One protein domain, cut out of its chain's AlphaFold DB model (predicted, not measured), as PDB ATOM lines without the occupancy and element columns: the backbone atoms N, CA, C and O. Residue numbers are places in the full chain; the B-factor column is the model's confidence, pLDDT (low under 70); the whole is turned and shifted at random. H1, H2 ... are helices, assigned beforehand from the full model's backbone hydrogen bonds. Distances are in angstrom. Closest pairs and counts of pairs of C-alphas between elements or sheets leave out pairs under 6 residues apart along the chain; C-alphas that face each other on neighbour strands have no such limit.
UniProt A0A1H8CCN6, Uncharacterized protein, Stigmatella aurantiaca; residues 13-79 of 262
ATOM      1  N   GLU A  13     266.873 216.318 120.889       93.50
ATOM      2  CA  GLU A  13     267.109 214.882 121.075       93.50
ATOM      3  C   GLU A  13     266.466 214.350 122.359       93.50
ATOM      4  O   GLU A  13     265.794 213.321 122.334       93.50
ATOM      5  N   GLN A  14     266.594 215.083 123.472       92.88
ATOM      6  CA  GLN A  14     265.961 214.718 124.745       92.88
ATOM      7  C   GLN A  14     264.434 214.720 124.634       92.88
ATOM      8  O   GLN A  14     263.767 213.830 125.166       92.88
ATOM      9  N   ILE A  15     263.881 215.706 123.922       93.88
ATOM     10  CA  ILE A  15     262.440 215.807 123.674       93.88
ATOM     11  C   ILE A  15     261.962 214.612 122.848       93.88
ATOM     12  O   ILE A  15     260.957 213.997 123.203       93.88
ATOM     13  N   LEU A  16     262.667 214.271 121.767       91.75
ATOM     14  CA  LEU A  16     262.307 213.149 120.900       91.75
ATOM     15  C   LEU A  16     262.424 211.807 121.625       91.75
ATOM     16  O   LEU A  16     261.494 211.009 121.553       91.75
ATOM     17  N   ALA A  17     263.503 211.586 122.379       93.06
ATOM     18  CA  ALA A  17     263.694 210.363 123.154       93.06
ATOM     19  C   ALA A  17     262.569 210.157 124.180       93.06
ATOM     20  O   ALA A  17     262.015 209.062 124.291       93.06
ATOM     21  N   LEU A  18     262.175 211.217 124.899       93.81
ATOM     22  CA  LEU A  18     261.061 211.139 125.844       93.81
ATOM     23  C   LEU A  18     259.713 210.962 125.128       93.81
ATOM     24  O   LEU A  18     258.898 210.158 125.569       93.81
ATOM     25  N   ALA A  19     259.479 211.665 124.018       93.06
ATOM     26  CA  ALA A  19     258.253 211.545 123.228       93.06
ATOM     27  C   ALA A  19     258.043 210.125 122.685       93.06
ATOM     28  O   ALA A  19     256.920 209.622 122.700       93.06
ATOM     29  N   GLN A  20     259.126 209.486 122.238       91.19
ATOM     30  CA  GLN A  20     259.127 208.101 121.779       91.19
ATOM     31  C   GLN A  20     258.914 207.130 122.933       91.19
ATOM     32  O   GLN A  20     258.077 206.248 122.826       91.19
ATOM     33  N   ARG A  21     259.608 207.305 124.061       93.00
ATOM     34  CA  ARG A  21     259.448 206.407 125.214       93.00
ATOM     35  C   ARG A  21     258.047 206.473 125.820       93.00
ATOM     36  O   ARG A  21     257.487 205.455 126.208       93.00
ATOM     37  N   GLU A  22     257.491 207.675 125.925       93.38
ATOM     38  CA  GLU A  22     256.199 207.916 126.573       93.38
ATOM     39  C   GLU A  22     255.028 207.931 125.584       93.38
ATOM     40  O   GLU A  22     253.920 208.261 125.992       93.38
ATOM     41  N   HIS A  23     255.243 207.619 124.302       93.50
ATOM     42  CA  HIS A  23     254.242 207.717 123.233       93.50
ATOM     43  C   HIS A  23     253.386 208.998 123.305       93.50
ATOM     44  O   HIS A  23     252.155 208.955 123.358       93.50
ATOM     45  N   VAL A  24     254.032 210.163 123.346       92.88
ATOM     46  CA  VAL A  24     253.351 211.469 123.405       92.88
ATOM     47  C   VAL A  24     253.833 212.403 122.292       92.88
ATOM     48  O   VAL A  24     254.924 212.210 121.750       92.88
ATOM     49  N   PRO A  25     253.084 213.474 121.966       93.25
ATOM     50  CA  PRO A  25     253.594 214.533 121.106       93.25
ATOM     51  C   PRO A  25     254.869 215.183 121.671       93.25
ATOM     52  O   PRO A  25     254.977 215.417 122.877       93.25
ATOM     53  N   ALA A  26     255.775 215.626 120.792       93.56
ATOM     54  CA  ALA A  26     257.009 216.321 121.182       93.56
ATOM     55  C   ALA A  26     256.761 217.555 122.078       93.56
ATOM     56  O   ALA A  26     257.509 217.806 123.021       93.56
ATOM     57  N   ARG A  27     255.665 218.296 121.852       93.81
ATOM     58  CA  ARG A  27     255.266 219.433 122.707       93.81
ATOM     59  C   ARG A  27     254.996 219.025 124.163       93.81
ATOM     60  O   ARG A  27     255.266 219.805 125.070       93.81
ATOM     61  N   ILE A  28     254.478 217.817 124.383       94.88
ATOM     62  CA  ILE A  28     254.147 217.293 125.714       94.88
ATOM     63  C   ILE A  28     255.411 216.789 126.401       94.88
ATOM     64  O   ILE A  28     255.651 217.151 127.548       94.88
ATOM     65  N   ALA A  29     256.265 216.060 125.678       94.06
ATOM     66  CA  ALA A  29     257.578 215.655 126.175       94.06
ATOM     67  C   ALA A  29     258.433 216.869 126.585       94.06
ATOM     68  O   ALA A  29     258.999 216.895 127.676       94.06
ATOM     69  N   LYS A  30     258.452 217.929 125.765       93.75
ATOM     70  CA  LYS A  30     259.087 219.208 126.122       93.75
ATOM     71  C   LYS A  30     258.494 219.797 127.404       93.75
ATOM     72  O   LYS A  30     259.240 220.177 128.301       93.75
ATOM     73  N   GLY A  31     257.164 219.840 127.507       92.69
ATOM     74  CA  GLY A  31     256.467 220.322 128.701       92.69
ATOM     75  C   GLY A  31     256.808 219.534 129.969       92.69
ATOM     76  O   GLY A  31     256.865 220.126 131.047       92.69
ATOM     77  N   GLU A  32     257.085 218.233 129.857       93.44
ATOM     78  CA  GLU A  32     257.534 217.417 130.988       93.44
ATOM     79  C   GLU A  32     258.976 217.729 131.391       93.44
ATOM     80  O   GLU A  32     259.241 217.932 132.577       93.44
ATOM     81  N   LEU A  33     259.892 217.838 130.425       92.06
ATOM     82  CA  LEU A  33     261.292 218.190 130.689       92.06
ATOM     83  C   LEU A  33     261.430 219.591 131.312       92.06
ATOM     84  O   LEU A  33     262.283 219.810 132.172       92.06
ATOM     85  N   GLU A  34     260.544 220.516 130.939       90.94
ATOM     86  CA  GLU A  34     260.435 221.859 131.526       90.94
ATOM     87  C   GLU A  34     259.676 221.888 132.868       90.94
ATOM     88  O   GLU A  34     259.586 222.941 133.499       90.94
ATOM     89  N   GLY A  35     259.109 220.764 133.321       89.62
ATOM     90  CA  GLY A  35     258.353 220.666 134.575       89.62
ATOM     91  C   GLY A  35     256.949 221.288 134.547       89.62
ATOM     92  O   GLY A  35     256.331 221.425 135.601       89.62
ATOM     93  N   LYS A  36     256.428 221.652 133.369       89.56
ATOM     94  CA  LYS A  36     255.123 222.317 133.188       89.56
ATOM     95  C   LYS A  36     253.945 221.348 133.216       89.56
ATOM     96  O   LYS A  36     252.897 221.665 133.765       89.56
ATOM     97  N   MET A  37     254.094 220.169 132.613       90.25
ATOM     98  CA  MET A  37     253.032 219.159 132.556       90.25
ATOM     99  C   MET A  37     253.626 217.764 132.393       90.25
ATOM    100  O   MET A  37     254.457 217.550 131.523       90.25
ATOM    101  N   LYS A  38     253.170 216.798 133.198       93.56
ATOM    102  CA  LYS A  38     253.611 215.396 133.084       93.56
ATOM    103  C   LYS A  38     252.843 214.668 131.972       93.56
ATOM    104  O   LYS A  38     251.617 214.781 131.916       93.56
ATOM    105  N   CYS A  39     253.515 213.826 131.188       93.00
ATOM    106  CA  CYS A  39     252.945 212.983 130.132       93.00
ATOM    107  C   CYS A  39     251.780 212.135 130.654       93.00
ATOM    108  O   CYS A  39     250.734 212.057 130.016       93.00
ATOM    109  N   ARG A  40     251.894 211.583 131.873       93.88
ATOM    110  CA  ARG A  40     250.807 210.822 132.521       93.88
ATOM    111  C   ARG A  40     249.524 211.635 132.737       93.88
ATOM    112  O   ARG A  40     248.438 211.071 132.723       93.88
ATOM    113  N   ILE A  41     249.649 212.940 133.000       92.81
ATOM    114  CA  ILE A  41     248.498 213.830 133.212       92.81
ATOM    115  C   ILE A  41     247.869 214.128 131.854       92.81
ATOM    116  O   ILE A  41     246.662 213.985 131.701       92.81
ATOM    117  N   TRP A  42     248.696 214.442 130.854       94.75
ATOM    118  CA  TRP A  42     248.232 214.654 129.488       94.75
ATOM    119  C   TRP A  42     247.483 213.435 128.930       94.75
ATOM    120  O   TRP A  42     246.375 213.596 128.431       94.75
ATOM    121  N   ARG A  43     248.014 212.215 129.104       94.00
ATOM    122  CA  ARG A  43     247.349 210.970 128.674       94.00
ATOM    123  C   ARG A  43     245.955 210.799 129.288       94.00
ATOM    124  O   ARG A  43     245.051 210.330 128.610       94.00
ATOM    125  N   LYS A  44     245.764 211.200 130.552       93.62
ATOM    126  CA  LYS A  44     244.447 211.168 131.216       93.62
ATOM    127  C   LYS A  44     243.483 212.209 130.647       93.62
ATOM    128  O   LYS A  44     242.302 211.918 130.513       93.62
ATOM    129  N   LEU A  45     243.978 213.404 130.327       93.38
ATOM    130  CA  LEU A  45     243.167 214.498 129.780       93.38
ATOM    131  C   LEU A  45     242.826 214.301 128.293       93.38
ATOM    132  O   LEU A  45     241.778 214.748 127.843       93.38
ATOM    133  N   HIS A  46     243.690 213.617 127.539       93.25
ATOM    134  CA  HIS A  46     243.573 213.412 126.093       93.25
ATOM    135  C   HIS A  46     243.619 211.920 125.732       93.25
ATOM    136  O   HIS A  46     244.422 211.496 124.901       93.25
ATOM    137  N   ALA A  47     242.758 211.117 126.363       92.75
ATOM    138  CA  ALA A  47     242.775 209.655 126.248       92.75
ATOM    139  C   ALA A  47     242.685 209.144 124.795       92.75
ATOM    140  O   ALA A  47     243.428 208.241 124.414       92.75
ATOM    141  N   GLU A  48     241.841 209.755 123.960       91.75
ATOM    142  CA  GLU A  48     241.712 209.383 122.542       91.75
ATOM    143  C   GLU A  48     242.972 209.703 121.727       91.75
ATOM    144  O   GLU A  48     243.382 208.921 120.871       91.75
ATOM    145  N   GLU A  49     243.623 210.839 121.998       90.88
ATOM    146  CA  GLU A  49     244.880 211.204 121.335       90.88
ATOM    147  C   GLU A  49     246.004 210.263 121.786       90.88
ATOM    148  O   GLU A  49     246.726 209.732 120.947       90.88
ATOM    149  N   ALA A  50     246.096 209.975 123.088       92.69
ATOM    150  CA  ALA A  50     247.048 209.013 123.641       92.69
ATOM    151  C   ALA A  50     246.893 207.621 123.010       92.69
ATOM    152  O   ALA A  50     247.877 207.051 122.545       92.69
ATOM    153  N   LYS A  51     245.654 207.124 122.886       93.94
ATOM    154  CA  LYS A  51     245.358 205.847 122.221       93.94
ATOM    155  C   LYS A  51     245.834 205.831 120.766       93.94
ATOM    156  O   LYS A  51     246.370 204.823 120.313       93.94
ATOM    157  N   ARG A  52     245.668 206.936 120.029       93.00
ATOM    158  CA  ARG A  52     246.184 207.053 118.654       93.00
ATOM    159  C   ARG A  52     247.710 207.026 118.618       93.00
ATOM    160  O   ARG A  52     248.266 206.348 117.765       93.00
ATOM    161  N   PHE A  53     248.390 207.716 119.536       95.19
ATOM    162  CA  PHE A  53     249.851 207.645 119.633       95.19
ATOM    163  C   PHE A  53     250.333 206.223 119.936       95.19
ATOM    164  O   PHE A  53     251.249 205.751 119.269       95.19
ATOM    165  N   ASP A  54     249.688 205.517 120.867       94.38
ATOM    166  CA  ASP A  54     250.023 204.122 121.169       94.38
ATOM    167  C   ASP A  54     249.837 203.216 119.938       94.38
ATOM    168  O   ASP A  54     250.713 202.410 119.630       94.38
ATOM    169  N   GLN A  55     248.744 203.389 119.179       94.00
ATOM    170  CA  GLN A  55     248.521 202.672 117.914       94.00
ATOM    171  C   GLN A  55     249.623 202.953 116.885       94.00
ATOM    172  O   GLN A  55     250.117 202.026 116.244       94.00
ATOM    173  N   VAL A  56     250.029 204.216 116.734       94.81
ATOM    174  CA  VAL A  56     251.074 204.619 115.783       94.81
ATOM    175  C   VAL A  56     252.439 204.054 116.173       94.81
ATOM    176  O   VAL A  56     253.130 203.507 115.317       94.81
ATOM    177  N   TYR A  57     252.832 204.135 117.444       93.12
ATOM    178  CA  TYR A  57     254.117 203.591 117.890       93.12
ATOM    179  C   TYR A  57     254.155 202.060 117.837       93.12
ATOM    180  O   TYR A  57     255.174 201.497 117.438       93.12
ATOM    181  N   ALA A  58     253.043 201.381 118.139       93.06
ATOM    182  CA  ALA A  58     252.928 199.938 117.927       93.06
ATOM    183  C   ALA A  58     253.115 199.572 116.444       93.06
ATOM    184  O   ALA A  58     253.858 198.644 116.123       93.06
ATOM    185  N   LEU A  59     252.505 200.342 115.538       93.81
ATOM    186  CA  LEU A  59     252.649 200.161 114.095       93.81
ATOM    187  C   LEU A  59     254.095 200.396 113.622       93.81
ATOM    188  O   LEU A  59     254.618 199.616 112.829       93.81
ATOM    189  N   MET A  60     254.768 201.432 114.128       94.19
ATOM    190  CA  MET A  60     256.180 201.703 113.826       94.19
ATOM    191  C   MET A  60     257.109 200.594 114.340       94.19
ATOM    192  O   MET A  60     258.092 200.271 113.679       94.19
ATOM    193  N   GLY A  61     256.786 199.979 115.482       91.81
ATOM    194  CA  GLY A  61     257.517 198.816 115.994       91.81
ATOM    195  C   GLY A  61     257.409 197.584 115.086       91.81
ATOM    196  O   GLY A  61     258.350 196.802 115.005       91.81
ATOM    197  N   GLN A  62     256.291 197.433 114.368       92.69
ATOM    198  CA  GLN A  62     256.072 196.349 113.399       92.69
ATOM    199  C   GLN A  62     256.681 196.644 112.019       92.69
ATOM    200  O   GLN A  62     256.985 195.716 111.270       92.69
ATOM    201  N   HIS A  63     256.872 197.922 111.677       92.19
ATOM    202  CA  HIS A  63     257.354 198.366 110.370       92.19
ATOM    203  C   HIS A  63     258.550 199.324 110.506       92.19
ATOM    204  O   HIS A  63     258.371 200.548 110.488       92.19
ATOM    205  N   PRO A  64     259.785 198.787 110.601       88.06
ATOM    206  CA  PRO A  64     260.998 199.597 110.652       88.06
ATOM    207  C   PRO A  64     261.090 200.555 109.455       88.06
ATOM    208  O   PRO A  64     260.911 200.149 108.308       88.06
ATOM    209  N   GLY A  65     261.365 201.834 109.717       86.00
ATOM    210  CA  GLY A  65     261.444 202.882 108.690       86.00
ATOM    211  C   GLY A  65     260.143 203.658 108.446       86.00
ATOM    212  O   GLY A  65     260.169 204.663 107.735       86.00
ATOM    213  N   LEU A  66     259.022 203.264 109.063       91.62
ATOM    214  CA  LEU A  66     257.796 204.063 109.045       91.62
ATOM    215  C   LEU A  66     257.979 205.333 109.889       91.62
ATOM    216  O   LEU A  66     258.291 205.266 111.077       91.62
ATOM    217  N   SER A  67     257.773 206.504 109.285       93.00
ATOM    218  CA  SER A  67     257.843 207.774 110.012       93.00
ATOM    219  C   SER A  67     256.614 207.978 110.908       93.00
ATOM    220  O   SER A  67     255.532 207.473 110.608       93.00
ATOM    221  N   LEU A  68     256.743 208.782 111.972       91.88
ATOM    222  CA  LEU A  68     255.617 209.111 112.860       91.88
ATOM    223  C   LEU A  68     254.434 209.714 112.081       91.88
ATOM    224  O   LEU A  68     253.285 209.335 112.299       91.88
ATOM    225  N   GLY A  69     254.717 210.624 111.143       92.50
ATOM    226  CA  GLY A  69     253.694 211.244 110.299       92.50
ATOM    227  C   GLY A  69     252.982 210.239 109.392       92.50
ATOM    228  O   GLY A  69     251.759 210.282 109.271       92.50
ATOM    229  N   ASP A  70     253.727 209.298 108.805       94.06
ATOM    230  CA  ASP A  70     253.137 208.238 107.983       94.06
ATOM    231  C   ASP A  70     252.315 207.263 108.823       94.06
ATOM    232  O   ASP A  70     251.220 206.893 108.413       94.06
ATOM    233  N   GLY A  71     252.778 206.913 110.025       94.81
ATOM    234  CA  GLY A  71     252.022 206.073 110.951       94.81
ATOM    235  C   GLY A  71     250.674 206.688 111.332       94.81
ATOM    236  O   GLY A  71     249.653 205.999 111.285       94.81
ATOM    237  N   PHE A  72     250.623 207.998 111.600       94.94
ATOM    238  CA  PHE A  72     249.349 208.706 111.779       94.94
ATOM    239  C   PHE A  72     248.471 208.660 110.526       94.94
ATOM    240  O   PHE A  72     247.263 208.452 110.637       94.94
ATOM    241  N   GLY A  73     249.064 208.816 109.342       93.31
ATOM    242  CA  GLY A  73     248.346 208.702 108.075       93.31
ATOM    243  C   GLY A  73     247.725 207.318 107.861       93.31
ATOM    244  O   GLY A  73     246.572 207.221 107.430       93.31
ATOM    245  N   VAL A  74     248.441 206.248 108.216       95.50
ATOM    246  CA  VAL A  74     247.940 204.867 108.164       95.50
ATOM    247  C   VAL A  74     246.758 204.697 109.119       95.50
ATOM    248  O   VAL A  74     245.667 204.338 108.678       95.50
ATOM    249  N   VAL A  75     246.932 205.047 110.400       93.25
ATOM    250  CA  VAL A  75     245.879 204.919 111.427       93.25
ATOM    251  C   VAL A  75     244.630 205.726 111.060       93.25
ATOM    252  O   VAL A  75     243.515 205.235 111.207       93.25
ATOM    253  N   GLN A  76     244.794 206.946 110.543       92.81
ATOM    254  CA  GLN A  76     243.672 207.801 110.150       92.81
ATOM    255  C   GLN A  76     242.942 207.292 108.901       92.81
ATOM    256  O   GLN A  76     241.724 207.436 108.802       92.81
ATOM    257  N   SER A  77     243.672 206.746 107.927       91.69
ATOM    258  CA  SER A  77     243.084 206.268 106.672       91.69
ATOM    259  C   SER A  77     242.449 204.882 106.779       91.69
ATOM    260  O   SER A  77     241.669 204.523 105.898       91.69
ATOM    261  N   GLY A  78     242.780 204.112 107.822       92.19
ATOM    262  CA  GLY A  78     242.328 202.730 107.997       92.19
ATOM    263  C   GLY A  78     242.912 201.755 106.968       92.19
ATOM    264  O   GLY A  78     242.411 200.644 106.832       92.19
ATOM    265  N   MET A  79     243.936 202.176 106.220       92.69
ATOM    266  CA  MET A  79     244.619 201.359 105.214       92.69
ATOM    267  C   MET A  79     245.695 200.492 105.863       92.69
ATOM    268  O   MET A  79     246.176 200.789 106.956       92.69
TER     269      MET A  79
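Overview. This is residues 13 to 79 of the 262 residues of an uncharacterized protein of Stigmatella aurantiaca (UniProt A0A1H8CCN6). Two lobes make this model: the short helices H1, H2 and H3 at one end, and at the other H5 crossing the long H4, which leads away from H3. The printed part has 67 residues with five named helices, H1 to H5 in order, and no named strand: all helix. It is compact, radius of gyration of the C-alphas 12.1 A, spanning 37 by 25 by 14 A.

Along the chain. H1 is residues 13 to 21, from C-alpha 13 at (267.109, 214.882, 121.075); H2 is residues 26 to 33; H3 is residues 39 to 45; H4 is residues 47 to 62, 22.8 A from first to last C-alpha; H5 is residues 68 to 77, 14.3 A from first to last C-alpha, and ends with C-alpha 77 at (243.084, 206.268, 106.672).

Arrangement. Packing is mostly crossed, the touching helices steeply tilted or about perpendicular. H1 touches H2 about perpendicular, 78 degrees; closest C-alphas Ala 19 and Ala 29, 5.1 A. H2 touches H3 at a steep 60 degrees, opposite ways; closest C-alphas Ile 28 and Cys 39, 6.3 A. H3 and H4 are close but not clearly touching; closest C-alphas Arg 43 and Ala 50, 5.4 A. H4 touches H5 at 69.7 degrees, only just steep, opposite ways; closest C-alphas Val 56 and Gly 71, 5.1 A. H2 and H5 are apart. In each helix every O i to N i+4 pair is within hydrogen-bond range.

Size, cuts and confidence. The farthest C-alphas, Gly 35 and Met 79, are 37.7 A apart. The four links are tight; the printed part has no cut. No printed residue is under 70 in pLDDT.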